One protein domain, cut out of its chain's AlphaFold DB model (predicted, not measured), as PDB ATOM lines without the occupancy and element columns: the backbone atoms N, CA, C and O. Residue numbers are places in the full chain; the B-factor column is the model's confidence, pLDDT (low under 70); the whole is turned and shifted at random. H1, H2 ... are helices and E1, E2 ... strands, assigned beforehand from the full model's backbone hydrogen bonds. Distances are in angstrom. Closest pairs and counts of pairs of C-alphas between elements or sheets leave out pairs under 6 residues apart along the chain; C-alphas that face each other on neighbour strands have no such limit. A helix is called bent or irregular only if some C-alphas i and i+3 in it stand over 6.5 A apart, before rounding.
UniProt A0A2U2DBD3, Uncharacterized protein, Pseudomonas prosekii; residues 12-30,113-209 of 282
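Overview. This is residues 12 to 30 and 113 to 209 of the 282 residues of an uncharacterized protein of Pseudomonas prosekii (UniProt A0A2U2DBD3). Two antiparallel sheets, E1-E2-E3-E4 and E5-E6-E7, stand at an angle to each other, and H2 covers one face of the second and reaches the first with its last residues. H1 sits at one end of the E3 and E4 strands, far from H2. The 116 printed residues have seven named strands and two named helices, in the order E1 E2 E3 H1 E4 E5 E6 E7 H2, class mixed. The whole is compact, radius of gyration of the C-alphas 15.3 A, spanning 43 by 36 by 36 A.

Along the chain. E1 is residues 24 to 27, from C-alpha 24 at (143.976, 195.679, 196.407). E2 is 116 to 119, E3 124 to 129, H1 132 to 139, and E4 143 to 148. E5, 152 to 160, is 24.9 A long, E6, 166 to 174, 24.0 A. E7 is 180 to 182. H2, 194 to 207, is 19.8 A long and ends at (149.264, 201.450, 191.338).

Arrangement. In the first sheet, N 25 and O 118 of E1 and E2 are 2.9 A apart, N 117 and O 126 of hairpin E2 and E3 2.8 A, and N 127 and O 145 of E3 and E4 2.9 A. H1 only grazes this sheet; it is irregular, C-alphas 133 and 136 being 7.9 A apart, with 2 of 4 O i to N i+4 pairs within hydrogen-bond range. E5, E6 and E7 form a meander, each strand the antiparallel neighbour of the one before; N 155 and O 171 are 2.9 A apart, N 172 and O 181 3.0 A. H2, with every such pair within range, makes two layers with this sheet, a helix on one face: its height is 9.6 A, and it runs along E6 at 19 degrees on the local plane. Their closest C-alphas, Leu 170 and Ala 196, are 5.2 A apart.

Size, cuts and confidence. Residues 31 to 112 are not printed, and C-alphas 30 and 113 are 9.4 A apart. The E7 to H2 link is long. Residue 12, residues 133 to 135 and residues 137 to 138 are under pLDDT 70.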
ATOM      1  N   GLY A  12     138.108 179.433 203.275       66.75
ATOM      2  CA  GLY A  12     137.515 180.490 202.442       66.75
ATOM      3  C   GLY A  12     136.518 181.398 203.174       66.75
ATOM      4  O   GLY A  12     136.209 182.480 202.694       66.75
ATOM      5  N   HIS A  13     136.035 180.976 204.345       73.12
ATOM      6  CA  HIS A  13     135.176 181.774 205.224       73.12
ATOM      7  C   HIS A  13     135.965 182.600 206.259       73.12
ATOM      8  O   HIS A  13     135.364 183.372 207.005       73.12
ATOM      9  N   ILE A  14     137.289 182.423 206.341       79.00
ATOM     10  CA  ILE A  14     138.167 183.127 207.278       79.00
ATOM     11  C   ILE A  14     138.835 184.285 206.535       79.00
ATOM     12  O   ILE A  14     139.588 184.071 205.588       79.00
ATOM     13  N   ASP A  15     138.600 185.515 206.990       82.44
ATOM     14  CA  ASP A  15     139.325 186.681 206.483       82.44
ATOM     15  C   ASP A  15     140.702 186.771 207.160       82.44
ATOM     16  O   ASP A  15     140.821 187.144 208.326       82.44
ATOM     17  N   PHE A  16     141.761 186.410 206.433       83.94
ATOM     18  CA  PHE A  16     143.147 186.566 206.900       83.94
ATOM     19  C   PHE A  16     143.652 188.003 206.827       83.94
ATOM     20  O   PHE A  16     144.764 188.288 207.283       83.94
ATOM     21  N   HIS A  17     142.852 188.893 206.243       87.38
ATOM     22  CA  HIS A  17     143.175 190.279 205.955       87.38
ATOM     23  C   HIS A  17     144.358 190.470 205.001       87.38
ATOM     24  O   HIS A  17     144.709 191.607 204.718       87.38
ATOM     25  N   ILE A  18     144.966 189.404 204.478       88.69
ATOM     26  CA  ILE A  18     145.870 189.477 203.332       88.69
ATOM     27  C   ILE A  18     145.031 189.446 202.057       88.69
ATOM     28  O   ILE A  18     144.074 188.675 201.956       88.69
ATOM     29  N   ARG A  19     145.359 190.304 201.096       91.25
ATOM     30  CA  ARG A  19     144.671 190.350 199.806       91.25
ATOM     31  C   ARG A  19     145.664 190.775 198.740       91.25
ATOM     32  O   ARG A  19     146.349 191.769 198.931       91.25
ATOM     33  N   ASP A  20     145.753 190.021 197.660       92.50
ATOM     34  CA  ASP A  20     146.625 190.332 196.532       92.50
ATOM     35  C   ASP A  20     145.862 189.991 195.253       92.50
ATOM     36  O   ASP A  20     145.848 188.845 194.815       92.50
ATOM     37  N   ASP A  21     145.111 190.965 194.742       94.19
ATOM     38  CA  ASP A  21     144.277 190.824 193.547       94.19
ATOM     39  C   ASP A  21     144.492 191.997 192.576       94.19
ATOM     40  O   ASP A  21     145.439 192.766 192.707       94.19
ATOM     41  N   ASN A  22     143.633 192.148 191.565       94.25
ATOM     42  CA  ASN A  22     143.740 193.244 190.600       94.25
ATOM     43  C   ASN A  22     143.354 194.631 191.142       94.25
ATOM     44  O   ASN A  22     143.432 195.602 190.388       94.25
ATOM     45  N   GLU A  23     142.864 194.752 192.374       94.94
ATOM     46  CA  GLU A  23     142.372 196.019 192.926       94.94
ATOM     47  C   GLU A  23     143.089 196.426 194.209       94.94
ATOM     48  O   GLU A  23     143.330 197.617 194.428       94.94
ATOM     49  N   ARG A  24     143.422 195.463 195.071       95.25
ATOM     50  CA  ARG A  24     143.976 195.679 196.407       95.25
ATOM     51  C   ARG A  24     145.165 194.765 196.650       95.25
ATOM     52  O   ARG A  24     145.043 193.544 196.617       95.25
ATOM     53  N   PHE A  25     146.278 195.392 197.007       95.19
ATOM     54  CA  PHE A  25     147.459 194.718 197.515       95.19
ATOM     55  C   PHE A  25     147.630 195.082 198.989       95.19
ATOM     56  O   PHE A  25     147.990 196.201 199.348       95.19
ATOM     57  N   ARG A  26     147.272 194.147 199.863       94.69
ATOM     58  CA  ARG A  26     147.099 194.323 201.303       94.69
ATOM     59  C   ARG A  26     147.915 193.278 202.037       94.69
ATOM     60  O   ARG A  26     147.744 192.076 201.830       94.69
ATOM     61  N   TYR A  27     148.730 193.749 202.968       93.44
ATOM     62  CA  TYR A  27     149.597 192.905 203.770       93.44
ATOM     63  C   TYR A  27     149.100 192.789 205.208       93.44
ATOM     64  O   TYR A  27     148.733 193.781 205.844       93.44
ATOM     65  N   ALA A  28     149.141 191.569 205.739       91.44
ATOM     66  CA  ALA A  28     148.805 191.251 207.119       91.44
ATOM     67  C   ALA A  28     149.795 190.216 207.675       91.44
ATOM     68  O   ALA A  28     150.241 189.323 206.958       91.44
ATOM     69  N   LEU A  29     150.133 190.328 208.962       86.62
ATOM     70  CA  LEU A  29     150.997 189.363 209.652       86.62
ATOM     71  C   LEU A  29     150.179 188.225 210.249       86.62
ATOM     72  O   LEU A  29     149.093 188.452 210.771       86.62
ATOM     73  N   LEU A  30     150.746 187.021 210.296       85.06
ATOM     74  CA  LEU A  30     150.157 185.945 211.086       85.06
ATOM     75  C   LEU A  30     150.102 186.330 212.577       85.06
ATOM     76  O   LEU A  30     150.984 187.029 213.088       85.06
ATOM     77  N   GLY A 113     144.232 192.110 211.893       86.38
ATOM     78  CA  GLY A 113     143.915 193.025 210.815       86.38
ATOM     79  C   GLY A 113     145.133 193.258 209.908       86.38
ATOM     80  O   GLY A 113     146.235 192.767 210.188       86.38
ATOM     81  N   PRO A 114     144.950 194.020 208.821       91.62
ATOM     82  CA  PRO A 114     146.026 194.391 207.908       91.62
ATOM     83  C   PRO A 114     146.969 195.436 208.506       91.62
ATOM     84  O   PRO A 114     146.605 196.154 209.429       91.62
ATOM     85  N   ILE A 115     148.186 195.533 207.981       91.81
ATOM     86  CA  ILE A 115     149.189 196.530 208.393       91.81
ATOM     87  C   ILE A 115     149.181 197.707 207.426       91.81
ATOM     88  O   ILE A 115     149.191 198.863 207.846       91.81
ATOM     89  N   TRP A 116     149.125 197.406 206.133       94.69
ATOM     90  CA  TRP A 116     148.992 198.394 205.076       94.69
ATOM     91  C   TRP A 116     148.200 197.819 203.898       94.69
ATOM     92  O   TRP A 116     148.146 196.603 203.695       94.69
ATOM     93  N   GLU A 117     147.579 198.705 203.128       96.19
ATOM     94  CA  GLU A 117     146.881 198.412 201.878       96.19
ATOM     95  C   GLU A 117     147.285 199.432 200.812       96.19
ATOM     96  O   GLU A 117     147.291 200.636 201.061       96.19
ATOM     97  N   LEU A 118     147.566 198.931 199.614       97.00
ATOM     98  CA  LEU A 118     147.685 199.690 198.381       97.00
ATOM     99  C   LEU A 118     146.452 199.398 197.524       97.00
ATOM    100  O   LEU A 118     146.218 198.257 197.116       97.00
ATOM    101  N   ASN A 119     145.647 200.420 197.261       96.88
ATOM    102  CA  ASN A 119     144.429 200.288 196.479       96.88
ATOM    103  C   ASN A 119     144.628 200.905 195.094       96.88
ATOM    104  O   ASN A 119     144.631 202.127 194.931       96.88
ATOM    105  N   ARG A 120     144.760 200.044 194.085       95.38
ATOM    106  CA  ARG A 120     144.970 200.431 192.688       95.38
ATOM    107  C   ARG A 120     143.785 201.227 192.140       95.38
ATOM    108  O   ARG A 120     143.985 202.182 191.402       95.38
ATOM    109  N   ARG A 121     142.546 200.867 192.500       93.56
ATOM    110  CA  ARG A 121     141.328 201.511 191.967       93.56
ATOM    111  C   ARG A 121     141.150 202.937 192.464       93.56
ATOM    112  O   ARG A 121     140.761 203.804 191.689       93.56
ATOM    113  N   THR A 122     141.395 203.170 193.750       95.56
ATOM    114  CA  THR A 122     141.238 204.500 194.353       95.56
ATOM    115  C   THR A 122     142.523 205.325 194.303       95.56
ATOM    116  O   THR A 122     142.463 206.538 194.488       95.56
ATOM    117  N   GLY A 123     143.677 204.692 194.068       95.62
ATOM    118  CA  GLY A 123     144.991 205.331 194.155       95.62
ATOM    119  C   GLY A 123     145.397 205.679 195.590       95.62
ATOM    120  O   GLY A 123     146.290 206.503 195.788       95.62
ATOM    121  N   LEU A 124     144.728 205.094 196.589       96.81
ATOM    122  CA  LEU A 124     144.970 205.357 198.004       96.81
ATOM    123  C   LEU A 124     145.886 204.299 198.620       96.81
ATOM    124  O   LEU A 124     145.855 203.120 198.269       96.81
ATOM    125  N   VAL A 125     146.662 204.748 199.594       97.00
ATOM    126  CA  VAL A 125     147.486 203.943 200.483       97.00
ATOM    127  C   VAL A 125     146.942 204.115 201.890       97.00
ATOM    128  O   VAL A 125     146.826 205.243 202.373       97.00
ATOM    129  N   THR A 126     146.629 203.008 202.553       95.00
ATOM    130  CA  THR A 126     146.115 202.997 203.924       95.00
ATOM    131  C   THR A 126     147.091 202.267 204.827       95.00
ATOM    132  O   THR A 126     147.488 201.142 204.538       95.00
ATOM    133  N   VAL A 127     147.465 202.898 205.938       93.94
ATOM    134  CA  VAL A 127     148.269 202.295 207.007       93.94
ATOM    135  C   VAL A 127     147.402 202.158 208.250       93.94
ATOM    136  O   VAL A 127     146.751 203.116 208.667       93.94
ATOM    137  N   PHE A 128     147.400 200.969 208.843       91.12
ATOM    138  CA  PHE A 128     146.574 200.645 210.000       91.12
ATOM    139  C   PHE A 128     147.395 200.789 211.287       91.12
ATOM    140  O   PHE A 128     148.323 200.018 211.548       91.12
ATOM    141  N   ASP A 129     147.053 201.783 212.104       86.06
ATOM    142  CA  ASP A 129     147.685 202.043 213.393       86.06
ATOM    143  C   ASP A 129     146.915 201.364 214.539       86.06
ATOM    144  O   ASP A 129     145.871 201.822 215.007       86.06
ATOM    145  N   TYR A 130     147.484 200.265 215.034       81.44
ATOM    146  CA  TYR A 130     146.979 199.520 216.194       81.44
ATOM    147  C   TYR A 130     147.394 200.121 217.538       81.44
ATOM    148  O   TYR A 130     146.912 199.679 218.583       81.44
ATOM    149  N   LYS A 131     148.337 201.072 217.559       72.75
ATOM    150  CA  LYS A 131     148.704 201.772 218.789       72.75
ATOM    151  C   LYS A 131     147.731 202.910 219.047       72.75
ATOM    152  O   LYS A 131     147.378 203.038 220.214       72.75
ATOM    153  N   ASN A 132     147.298 203.658 218.020       73.25
ATOM    154  CA  ASN A 132     146.302 204.749 218.032       73.25
ATOM    155  C   ASN A 132     146.071 205.364 219.431       73.25
ATOM    156  O   ASN A 132     144.999 205.228 220.018       73.25
ATOM    157  N   ASN A 133     147.124 205.915 220.047       64.94
ATOM    158  CA  ASN A 133     147.101 206.526 221.390       64.94
ATOM    159  C   ASN A 133     146.427 205.702 222.519       64.94
ATOM    160  O   ASN A 133     145.923 206.238 223.506       64.94
ATOM    161  N   GLY A 134     146.437 204.375 222.406       64.44
ATOM    162  CA  GLY A 134     145.822 203.431 223.334       64.44
ATOM    163  C   GLY A 134     144.336 203.150 223.086       64.44
ATOM    164  O   GLY A 134     143.768 202.338 223.817       64.44
ATOM    165  N   GLU A 135     143.704 203.754 222.077       67.06
ATOM    166  CA  GLU A 135     142.281 203.559 221.766       67.06
ATOM    167  C   GLU A 135     141.967 202.134 221.322       67.06
ATOM    168  O   GLU A 135     140.948 201.587 221.736       67.06
ATOM    169  N   TYR A 136     142.875 201.477 220.596       70.00
ATOM    170  CA  TYR A 136     142.693 200.074 220.220       70.00
ATOM    171  C   TYR A 136     142.535 199.164 221.449       70.00
ATOM    172  O   TYR A 136     141.692 198.273 221.468       70.00
ATOM    173  N   LYS A 137     143.291 199.413 222.528       63.25
ATOM    174  CA  LYS A 137     143.167 198.633 223.773       63.25
ATOM    175  C   LYS A 137     141.908 198.972 224.575       63.25
ATOM    176  O   LYS A 137     141.473 198.137 225.360       63.25
ATOM    177  N   LYS A 138     141.371 200.188 224.429       69.69
ATOM    178  CA  LYS A 138     140.200 200.670 225.181       69.69
ATOM    179  C   LYS A 138     138.885 200.311 224.489       69.69
ATOM    180  O   LYS A 138     137.988 199.790 225.138       69.69
ATOM    181  N   ASN A 139     138.802 200.565 223.184       71.25
ATOM    182  CA  ASN A 139     137.567 200.514 222.400       71.25
ATOM    183  C   ASN A 139     137.640 199.527 221.222       71.25
ATOM    184  O   ASN A 139     136.632 199.301 220.562       71.25
ATOM    185  N   GLY A 140     138.813 198.950 220.929       71.25
ATOM    186  CA  GLY A 140     139.000 198.037 219.793       71.25
ATOM    187  C   GLY A 140     139.097 198.724 218.426       71.25
ATOM    188  O   GLY A 140     139.265 198.039 217.421       71.25
ATOM    189  N   THR A 141     139.017 200.056 218.368       73.00
ATOM    190  CA  THR A 141     139.079 200.816 217.114       73.00
ATOM    191  C   THR A 141     140.504 200.859 216.570       73.00
ATOM    192  O   THR A 141     141.434 201.273 217.267       73.00
ATOM    193  N   ILE A 142     140.675 200.440 215.318       80.44
ATOM    194  CA  ILE A 142     141.940 200.528 214.583       80.44
ATOM    195  C   ILE A 142     142.006 201.917 213.947       80.44
ATOM    196  O   ILE A 142     141.050 202.339 213.297       80.44
ATOM    197  N   GLY A 143     143.104 202.645 214.159       82.19
ATOM    198  CA  GLY A 143     143.323 203.914 213.473       82.19
ATOM    199  C   GLY A 143     143.666 203.661 212.007       82.19
ATOM    200  O   GLY A 143     144.495 202.804 211.712       82.19
ATOM    201  N   GLU A 144     143.057 204.403 211.088       89.56
ATOM    202  CA  GLU A 144     143.352 204.307 209.656       89.56
ATOM    203  C   GLU A 144     143.978 205.611 209.165       89.56
ATOM    204  O   GLU A 144     143.376 206.685 209.239       89.56
ATOM    205  N   LEU A 145     145.206 205.521 208.660       90.81
ATOM    206  CA  LEU A 145     145.929 206.637 208.067       90.81
ATOM    207  C   LEU A 145     145.958 206.447 206.553       90.81
ATOM    208  O   LEU A 145     146.773 205.688 206.030       90.81
ATOM    209  N   THR A 146     145.061 207.141 205.859       94.25
ATOM    210  CA  THR A 146     144.916 207.043 204.401       94.25
ATOM    211  C   THR A 146     145.488 208.276 203.703       94.25
ATOM    212  O   THR A 146     145.269 209.409 204.152       94.25
ATOM    213  N   ALA A 147     146.223 208.073 202.607       95.56
ATOM    214  CA  ALA A 147     146.690 209.132 201.708       95.56
ATOM    215  C   ALA A 147     146.730 208.687 200.242       95.56
ATOM    216  O   ALA A 147     146.832 207.490 199.977       95.56
ATOM    217  N   PRO A 148     146.725 209.624 199.284       95.81
ATOM    218  CA  PRO A 148     147.013 209.324 197.887       95.81
ATOM    219  C   PRO A 148     148.441 208.798 197.680       95.81
ATOM    220  O   PRO A 148     149.390 209.291 198.286       95.81
ATOM    221  N   PHE A 149     148.612 207.834 196.774       95.69
ATOM    222  CA  PHE A 149     149.907 207.205 196.486       95.69
ATOM    223  C   PHE A 149     150.972 208.195 195.993       95.69
ATOM    224  O   PHE A 149     152.130 208.082 196.380       95.69
ATOM    225  N   TYR A 150     150.589 209.203 195.203       91.81
ATOM    226  CA  TYR A 150     151.528 210.198 194.668       91.81
ATOM    227  C   TYR A 150     152.146 211.118 195.742       91.81
ATOM    228  O   TYR A 150     153.069 211.872 195.430       91.81
ATOM    229  N   GLU A 151     151.633 211.094 196.980       93.12
ATOM    230  CA  GLU A 151     152.183 211.826 198.133       93.12
ATOM    231  C   GLU A 151     153.256 211.032 198.891       93.12
ATOM    232  O   GLU A 151     153.837 211.552 199.847       93.12
ATOM    233  N   PHE A 152     153.512 209.784 198.492       93.69
ATOM    234  CA  PHE A 152     154.570 208.958 199.057       93.69
ATOM    235  C   PHE A 152     155.815 208.994 198.182       93.69
ATOM    236  O   PHE A 152     155.734 208.891 196.959       93.69
ATOM    237  N   ASP A 153     156.966 209.061 198.842       91.94
ATOM    238  CA  ASP A 153     158.273 208.903 198.222       91.94
ATOM    239  C   ASP A 153     158.915 207.592 198.676       91.94
ATOM    240  O   ASP A 153     158.760 207.145 199.819       91.94
ATOM    241  N   ALA A 154     159.628 206.963 197.746       93.25
ATOM    242  CA  ALA A 154     160.358 205.732 197.985       93.25
ATOM    243  C   ALA A 154     161.761 206.021 198.516       93.25
ATOM    244  O   ALA A 154     162.536 206.746 197.896       93.25
ATOM    245  N   TYR A 155     162.095 205.388 199.634       92.25
ATOM    246  CA  TYR A 155     163.412 205.448 200.253       92.25
ATOM    247  C   TYR A 155     163.974 204.043 200.404       92.25
ATOM    248  O   TYR A 155     163.255 203.098 200.731       92.25
ATOM    249  N   ILE A 156     165.282 203.910 200.212       93.94
ATOM    250  CA  ILE A 156     166.008 202.710 200.612       93.94
ATOM    251  C   ILE A 156     166.661 203.029 201.945       93.94
ATOM    252  O   ILE A 156     167.540 203.886 202.014       93.94
ATOM    253  N   ALA A 157     166.214 202.359 203.004       91.75
ATOM    254  CA  ALA A 157     166.903 202.436 204.281       91.75
ATOM    255  C   ALA A 157     167.851 201.245 204.392       91.75
ATOM    256  O   ALA A 157     167.441 200.090 204.244       91.75
ATOM    257  N   THR A 158     169.117 201.548 204.656       91.44
ATOM    258  CA  THR A 158     170.165 200.558 204.871       91.44
ATOM    259  C   THR A 158     170.408 200.417 206.364       91.44
ATOM    260  O   THR A 158     170.760 201.385 207.038       91.44
ATOM    261  N   SER A 159     170.251 199.206 206.886       88.56
ATOM    262  CA  SER A 159     170.659 198.862 208.251       88.56
ATOM    263  C   SER A 159     171.774 197.820 208.212       88.56
ATOM    264  O   SER A 159     171.686 196.907 207.394       88.56
ATOM    265  N   PRO A 160     172.803 197.904 209.067       90.50
ATOM    266  CA  PRO A 160     173.811 196.856 209.140       90.50
ATOM    267  C   PRO A 160     173.207 195.581 209.740       90.50
ATOM    268  O   PRO A 160     172.435 195.645 210.701       90.50
ATOM    269  N   ASP A 161     173.571 194.422 209.198       88.19
ATOM    270  CA  ASP A 161     173.369 193.152 209.894       88.19
ATOM    271  C   ASP A 161     174.382 192.987 211.047       88.19
ATOM    272  O   ASP A 161     175.243 193.838 211.288       88.19
ATOM    273  N   SER A 162     174.308 191.870 211.776       86.88
ATOM    274  CA  SER A 162     175.248 191.574 212.867       86.88
ATOM    275  C   SER A 162     176.716 191.464 212.424       86.88
ATOM    276  O   SER A 162     177.601 191.493 213.275       86.88
ATOM    277  N   GLN A 163     176.981 191.305 211.124       89.62
ATOM    278  CA  GLN A 163     178.314 191.230 210.523       89.62
ATOM    279  C   GLN A 163     178.731 192.556 209.853       89.62
ATOM    280  O   GLN A 163     179.832 192.646 209.315       89.62
ATOM    281  N   GLY A 164     177.886 193.591 209.906       87.75
ATOM    282  CA  GLY A 164     178.122 194.890 209.276       87.75
ATOM    283  C   GLY A 164     177.781 194.950 207.783       87.75
ATOM    284  O   GLY A 164     178.050 195.971 207.149       87.75
ATOM    285  N   MET A 165     177.184 193.903 207.209       89.62
ATOM    286  CA  MET A 165     176.723 193.914 205.822       89.62
ATOM    287  C   MET A 165     175.508 194.838 205.681       89.62
ATOM    288  O   MET A 165     174.610 194.805 206.529       89.62
ATOM    289  N   PRO A 166     175.434 195.652 204.614       91.31
ATOM    290  CA  PRO A 166     174.284 196.513 204.385       91.31
ATOM    291  C   PRO A 166     173.047 195.666 204.075       91.31
ATOM    292  O   PRO A 166     173.077 194.825 203.185       91.31
ATOM    293  N   MET A 167     171.957 195.894 204.798       92.56
ATOM    294  CA  MET A 167     170.647 195.310 204.523       92.56
ATOM    295  C   MET A 167     169.734 196.416 204.011       92.56
ATOM    296  O   MET A 167     169.227 197.225 204.789       92.56
ATOM    297  N   ASN A 168     169.568 196.469 202.693       93.81
ATOM    298  CA  ASN A 168     168.733 197.451 202.018       93.81
ATOM    299  C   ASN A 168     167.277 196.994 202.020       93.81
ATOM    300  O   ASN A 168     166.966 195.869 201.623       93.81
ATOM    301  N   VAL A 169     166.383 197.886 202.437       94.56
ATOM    302  CA  VAL A 169     164.938 197.644 202.450       94.56
ATOM    303  C   VAL A 169     164.213 198.840 201.851       94.56
ATOM    304  O   VAL A 169     164.568 199.987 202.123       94.56
ATOM    305  N   LEU A 170     163.180 198.564 201.051       96.12
ATOM    306  CA  LEU A 170     162.293 199.590 200.515       96.12
ATOM    307  C   LEU A 170     161.330 200.090 201.597       96.12
ATOM    308  O   LEU A 170     160.623 199.308 202.242       96.12
ATOM    309  N   TYR A 171     161.253 201.408 201.723       95.25
ATOM    310  CA  TYR A 171     160.256 202.111 202.508       95.25
ATOM    311  C   TYR A 171     159.483 203.087 201.628       95.25
ATOM    312  O   TYR A 171     160.052 203.694 200.724       95.25
ATOM    313  N   LEU A 172     158.200 203.273 201.932       95.56
ATOM    314  CA  LEU A 172     157.438 204.422 201.444       95.56
ATOM    315  C   LEU A 172     157.192 205.368 202.606       95.56
ATOM    316  O   LEU A 172     156.588 204.963 203.601       95.56
ATOM    317  N   ALA A 173     157.645 206.608 202.481       94.00
ATOM    318  CA  ALA A 173     157.377 207.649 203.461       94.00
ATOM    319  C   ALA A 173     156.465 208.711 202.849       94.00
ATOM    320  O   ALA A 173     156.624 209.110 201.697       94.00
ATOM    321  N   HIS A 174     155.479 209.146 203.619       94.12
ATOM    322  CA  HIS A 174     154.565 210.198 203.209       94.12
ATOM    323  C   HIS A 174     155.242 211.565 203.343       94.12
ATOM    324  O   HIS A 174     155.786 211.881 204.398       94.12
ATOM    325  N   ARG A 175     155.135 212.425 202.325       88.81
ATOM    326  CA  ARG A 175     155.819 213.735 202.298       88.81
ATOM    327  C   ARG A 175     155.455 214.658 203.459       88.81
ATOM    328  O   ARG A 175     156.316 215.289 204.057       88.81
ATOM    329  N   TYR A 176     154.161 214.760 203.768       89.06
ATOM    330  CA  TYR A 176     153.648 215.772 204.708       89.06
ATOM    331  C   TYR A 176     153.331 215.256 206.116       89.06
ATOM    332  O   TYR A 176     152.967 216.033 206.994       89.06
ATOM    333  N   ARG A 177     153.377 213.939 206.335       89.50
ATOM    334  CA  ARG A 177     152.896 213.295 207.563       89.50
ATOM    335  C   ARG A 177     153.891 212.233 207.980       89.50
ATOM    336  O   ARG A 177     154.504 211.604 207.129       89.50
ATOM    337  N   ASN A 178     153.996 211.986 209.280       88.31
ATOM    338  CA  ASN A 178     154.851 210.933 209.820       88.31
ATOM    339  C   ASN A 178     154.224 209.540 209.606       88.31
ATOM    340  O   ASN A 178     153.797 208.882 210.554       88.31
ATOM    341  N   ILE A 179     154.095 209.137 208.343       90.31
ATOM    342  CA  ILE A 179     153.591 207.835 207.908       90.31
ATOM    343  C   ILE A 179     154.711 207.178 207.113       90.31
ATOM    344  O   ILE A 179     155.184 207.738 206.126       90.31
ATOM    345  N   MET A 180     155.116 205.988 207.538       91.56
ATOM    346  CA  MET A 180     156.189 205.233 206.907       91.56
ATOM    347  C   MET A 180     155.805 203.759 206.841       91.56
ATOM    348  O   MET A 180     155.392 203.166 207.839       91.56
ATOM    349  N   ILE A 181     155.933 203.175 205.657       94.25
ATOM    350  CA  ILE A 181     155.603 201.782 205.374       94.25
ATOM    351  C   ILE A 181     156.898 201.035 205.111       94.25
ATOM    352  O   ILE A 181     157.699 201.457 204.283       94.25
ATOM    353  N   ASN A 182     157.085 199.921 205.812       92.69
ATOM    354  CA  ASN A 182     158.210 199.016 205.630       92.69
ATOM    355  C   ASN A 182     157.793 197.845 204.729       92.69
ATOM    356  O   ASN A 182     156.875 197.099 205.083       92.69
ATOM    357  N   PHE A 183     158.485 197.658 203.603       93.75
ATOM    358  CA  PHE A 183     158.234 196.556 202.665       93.75
ATOM    359  C   PHE A 183     159.205 195.372 202.801       93.75
ATOM    360  O   PHE A 183     159.181 194.459 201.980       93.75
ATOM    361  N   GLY A 184     160.016 195.314 203.859       88.81
ATOM    362  CA  GLY A 184     160.953 194.214 204.132       88.81
ATOM    363  C   GLY A 184     160.293 192.855 204.390       88.81
ATOM    364  O   GLY A 184     160.976 191.844 204.478       88.81
ATOM    365  N   ALA A 185     158.964 192.809 204.502       86.94
ATOM    366  CA  ALA A 185     158.221 191.554 204.503       86.94
ATOM    367  C   ALA A 185     157.990 190.972 203.097       86.94
ATOM    368  O   ALA A 185     157.752 189.773 202.978       86.94
ATOM    369  N   LEU A 186     158.034 191.802 202.049       89.81
ATOM    370  CA  LEU A 186     157.838 191.365 200.664       89.81
ATOM    371  C   LEU A 186     159.136 190.872 200.026       89.81
ATOM    372  O   LEU A 186     159.111 189.980 199.183       89.81
ATOM    373  N   LEU A 187     160.268 191.454 200.424       88.00
ATOM    374  CA  LEU A 187     161.591 191.076 199.947       88.00
ATOM    375  C   LEU A 187     162.550 190.905 201.113       88.00
ATOM    376  O   LEU A 187     162.611 191.747 202.007       88.00
ATOM    377  N   CYS A 188     163.337 189.830 201.053       84.81
ATOM    378  CA  CYS A 188     164.425 189.614 201.992       84.81
ATOM    379  C   CYS A 188     165.434 190.774 201.880       84.81
ATOM    380  O   CYS A 188     165.898 191.047 200.768       84.81
ATOM    381  N   PRO A 189     165.779 191.449 202.990       87.31
ATOM    382  CA  PRO A 189     166.817 192.471 202.989       87.31
ATOM    383  C   PRO A 189     168.155 191.897 202.513       87.31
ATOM    384  O   PRO A 189     168.519 190.776 202.871       87.31
ATOM    385  N   GLY A 190     168.899 192.673 201.731       89.00
ATOM    386  CA  GLY A 190     170.197 192.248 201.212       89.00
ATOM    387  C   GLY A 190     171.116 193.417 200.854       89.00
ATOM    388  O   GLY A 190     170.685 194.572 200.895       89.00
ATOM    389  N   PRO A 191     172.379 193.131 200.493       90.62
ATOM    390  CA  PRO A 191     173.379 194.154 200.181       90.62
ATOM    391  C   PRO A 191     173.137 194.871 198.855       90.62
ATOM    392  O   PRO A 191     173.645 195.969 198.640       90.62
ATOM    393  N   GLU A 192     172.341 194.276 197.976       92.19
ATOM    394  CA  GLU A 192     171.984 194.834 196.680       92.19
ATOM    395  C   GLU A 192     170.805 195.803 196.819       92.19
ATOM    396  O   GLU A 192     169.859 195.562 197.569       92.19
ATOM    397  N   VAL A 193     170.853 196.911 196.085       93.62
ATOM    398  CA  VAL A 193     169.757 197.897 196.029       93.62
ATOM    399  C   VAL A 193     168.734 197.541 194.947       93.62
ATOM    400  O   VAL A 193     167.577 197.947 195.011       93.62
ATOM    401  N   GLN A 194     169.149 196.736 193.969       95.06
ATOM    402  CA  GLN A 194     168.391 196.364 192.782       95.06
ATOM    403  C   GLN A 194     167.052 195.681 193.105       95.06
ATOM    404  O   GLN A 194     166.050 196.077 192.507       95.06
ATOM    405  N   PRO A 195     166.956 194.733 194.063       94.31
ATOM    406  CA  PRO A 195     165.665 194.154 194.436       94.31
ATOM    407  C   PRO A 195     164.689 195.189 195.008       94.31
ATOM    408  O   PRO A 195     163.510 195.181 194.657       94.31
ATOM    409  N   ALA A 196     165.171 196.123 195.839       94.88
ATOM    410  CA  ALA A 196     164.343 197.200 196.383       94.88
ATOM    411  C   ALA A 196     163.850 198.146 195.274       94.88
ATOM    412  O   ALA A 196     162.677 198.519 195.257       94.88
ATOM    413  N   CYS A 197     164.712 198.470 194.305       95.38
ATOM    414  CA  CYS A 197     164.334 199.229 193.112       95.38
ATOM    415  C   CYS A 197     163.294 198.490 192.252       95.38
ATOM    416  O   CYS A 197     162.322 199.094 191.807       95.38
ATOM    417  N   ALA A 198     163.450 197.180 192.051       95.31
ATOM    418  CA  ALA A 198     162.497 196.379 191.284       95.31
ATOM    419  C   ALA A 198     161.133 196.283 191.980       95.31
ATOM    420  O   ALA A 198     160.098 196.332 191.314       95.31
ATOM    421  N   LEU A 199     161.115 196.205 193.314       95.69
ATOM    422  CA  LEU A 199     159.877 196.274 194.089       95.69
ATOM    423  C   LEU A 199     159.205 197.642 193.967       95.69
ATOM    424  O   LEU A 199     157.982 197.716 193.879       95.69
ATOM    425  N   TRP A 200     159.982 198.723 193.924       95.44
ATOM    426  CA  TRP A 200     159.433 200.052 193.679       95.44
ATOM    427  C   TRP A 200     158.803 200.167 192.283       95.44
ATOM    428  O   TRP A 200     157.679 200.652 192.156       95.44
ATOM    429  N   ASP A 201     159.464 199.661 191.239       94.69
ATOM    430  CA  ASP A 201     158.896 199.581 189.883       94.69
ATOM    431  C   ASP A 201     157.617 198.738 189.840       94.69
ATOM    432  O   ASP A 201     156.633 199.120 189.201       94.69
ATOM    433  N   PHE A 202     157.609 197.615 190.558       95.31
ATOM    434  CA  PHE A 202     156.430 196.775 190.714       95.31
ATOM    435  C   PHE A 202     155.266 197.543 191.348       95.31
ATOM    436  O   PHE A 202     154.175 197.550 190.783       95.31
ATOM    437  N   ILE A 203     155.496 198.224 192.479       95.94
ATOM    438  CA  ILE A 203     154.461 198.988 193.187       95.94
ATOM    439  C   ILE A 203     153.931 200.122 192.304       95.94
ATOM    440  O   ILE A 203     152.718 200.291 192.205       95.94
ATOM    441  N   GLN A 204     154.806 200.867 191.622       94.50
ATOM    442  CA  GLN A 204     154.383 201.921 190.694       94.50
ATOM    443  C   GLN A 204     153.505 201.361 189.569       94.50
ATOM    444  O   GLN A 204     152.432 201.899 189.310       94.50
ATOM    445  N   ASN A 205     153.918 200.259 188.932       94.56
ATOM    446  CA  ASN A 205     153.145 199.637 187.855       94.56
ATOM    447  C   ASN A 205     151.820 199.036 188.360       94.56
ATOM    448  O   ASN A 205     150.800 199.093 187.677       94.56
ATOM    449  N   TYR A 206     151.819 198.491 189.578       96.56
ATOM    450  CA  TYR A 206     150.613 198.001 190.237       96.56
ATOM    451  C   TYR A 206     149.650 199.139 190.602       96.56
ATOM    452  O   TYR A 206     148.443 198.971 190.467       96.56
ATOM    453  N   MET A 207     150.131 200.309 191.015       96.94
ATOM    454  CA  MET A 207     149.264 201.450 191.338       96.94
ATOM    455  C   MET A 207     148.804 202.230 190.097       96.94
ATOM    456  O   MET A 207     147.776 202.904 190.146       96.94
ATOM    457  N   ASP A 208     149.520 202.121 188.975       95.50
ATOM    458  CA  ASP A 208     149.169 202.781 187.717       95.50
ATOM    459  C   ASP A 208     148.057 202.031 186.960       95.50
ATOM    460  O   ASP A 208     148.288 201.037 186.266       95.50
ATOM    461  N   VAL A 209     146.830 202.545 187.054       95.25
ATOM    462  CA  VAL A 209     145.651 202.020 186.338       95.25
ATOM    463  C   VAL A 209     145.710 202.206 184.819       95.25
ATOM    464  O   VAL A 209     144.941 201.560 184.104       95.25
TER     465      VAL A 209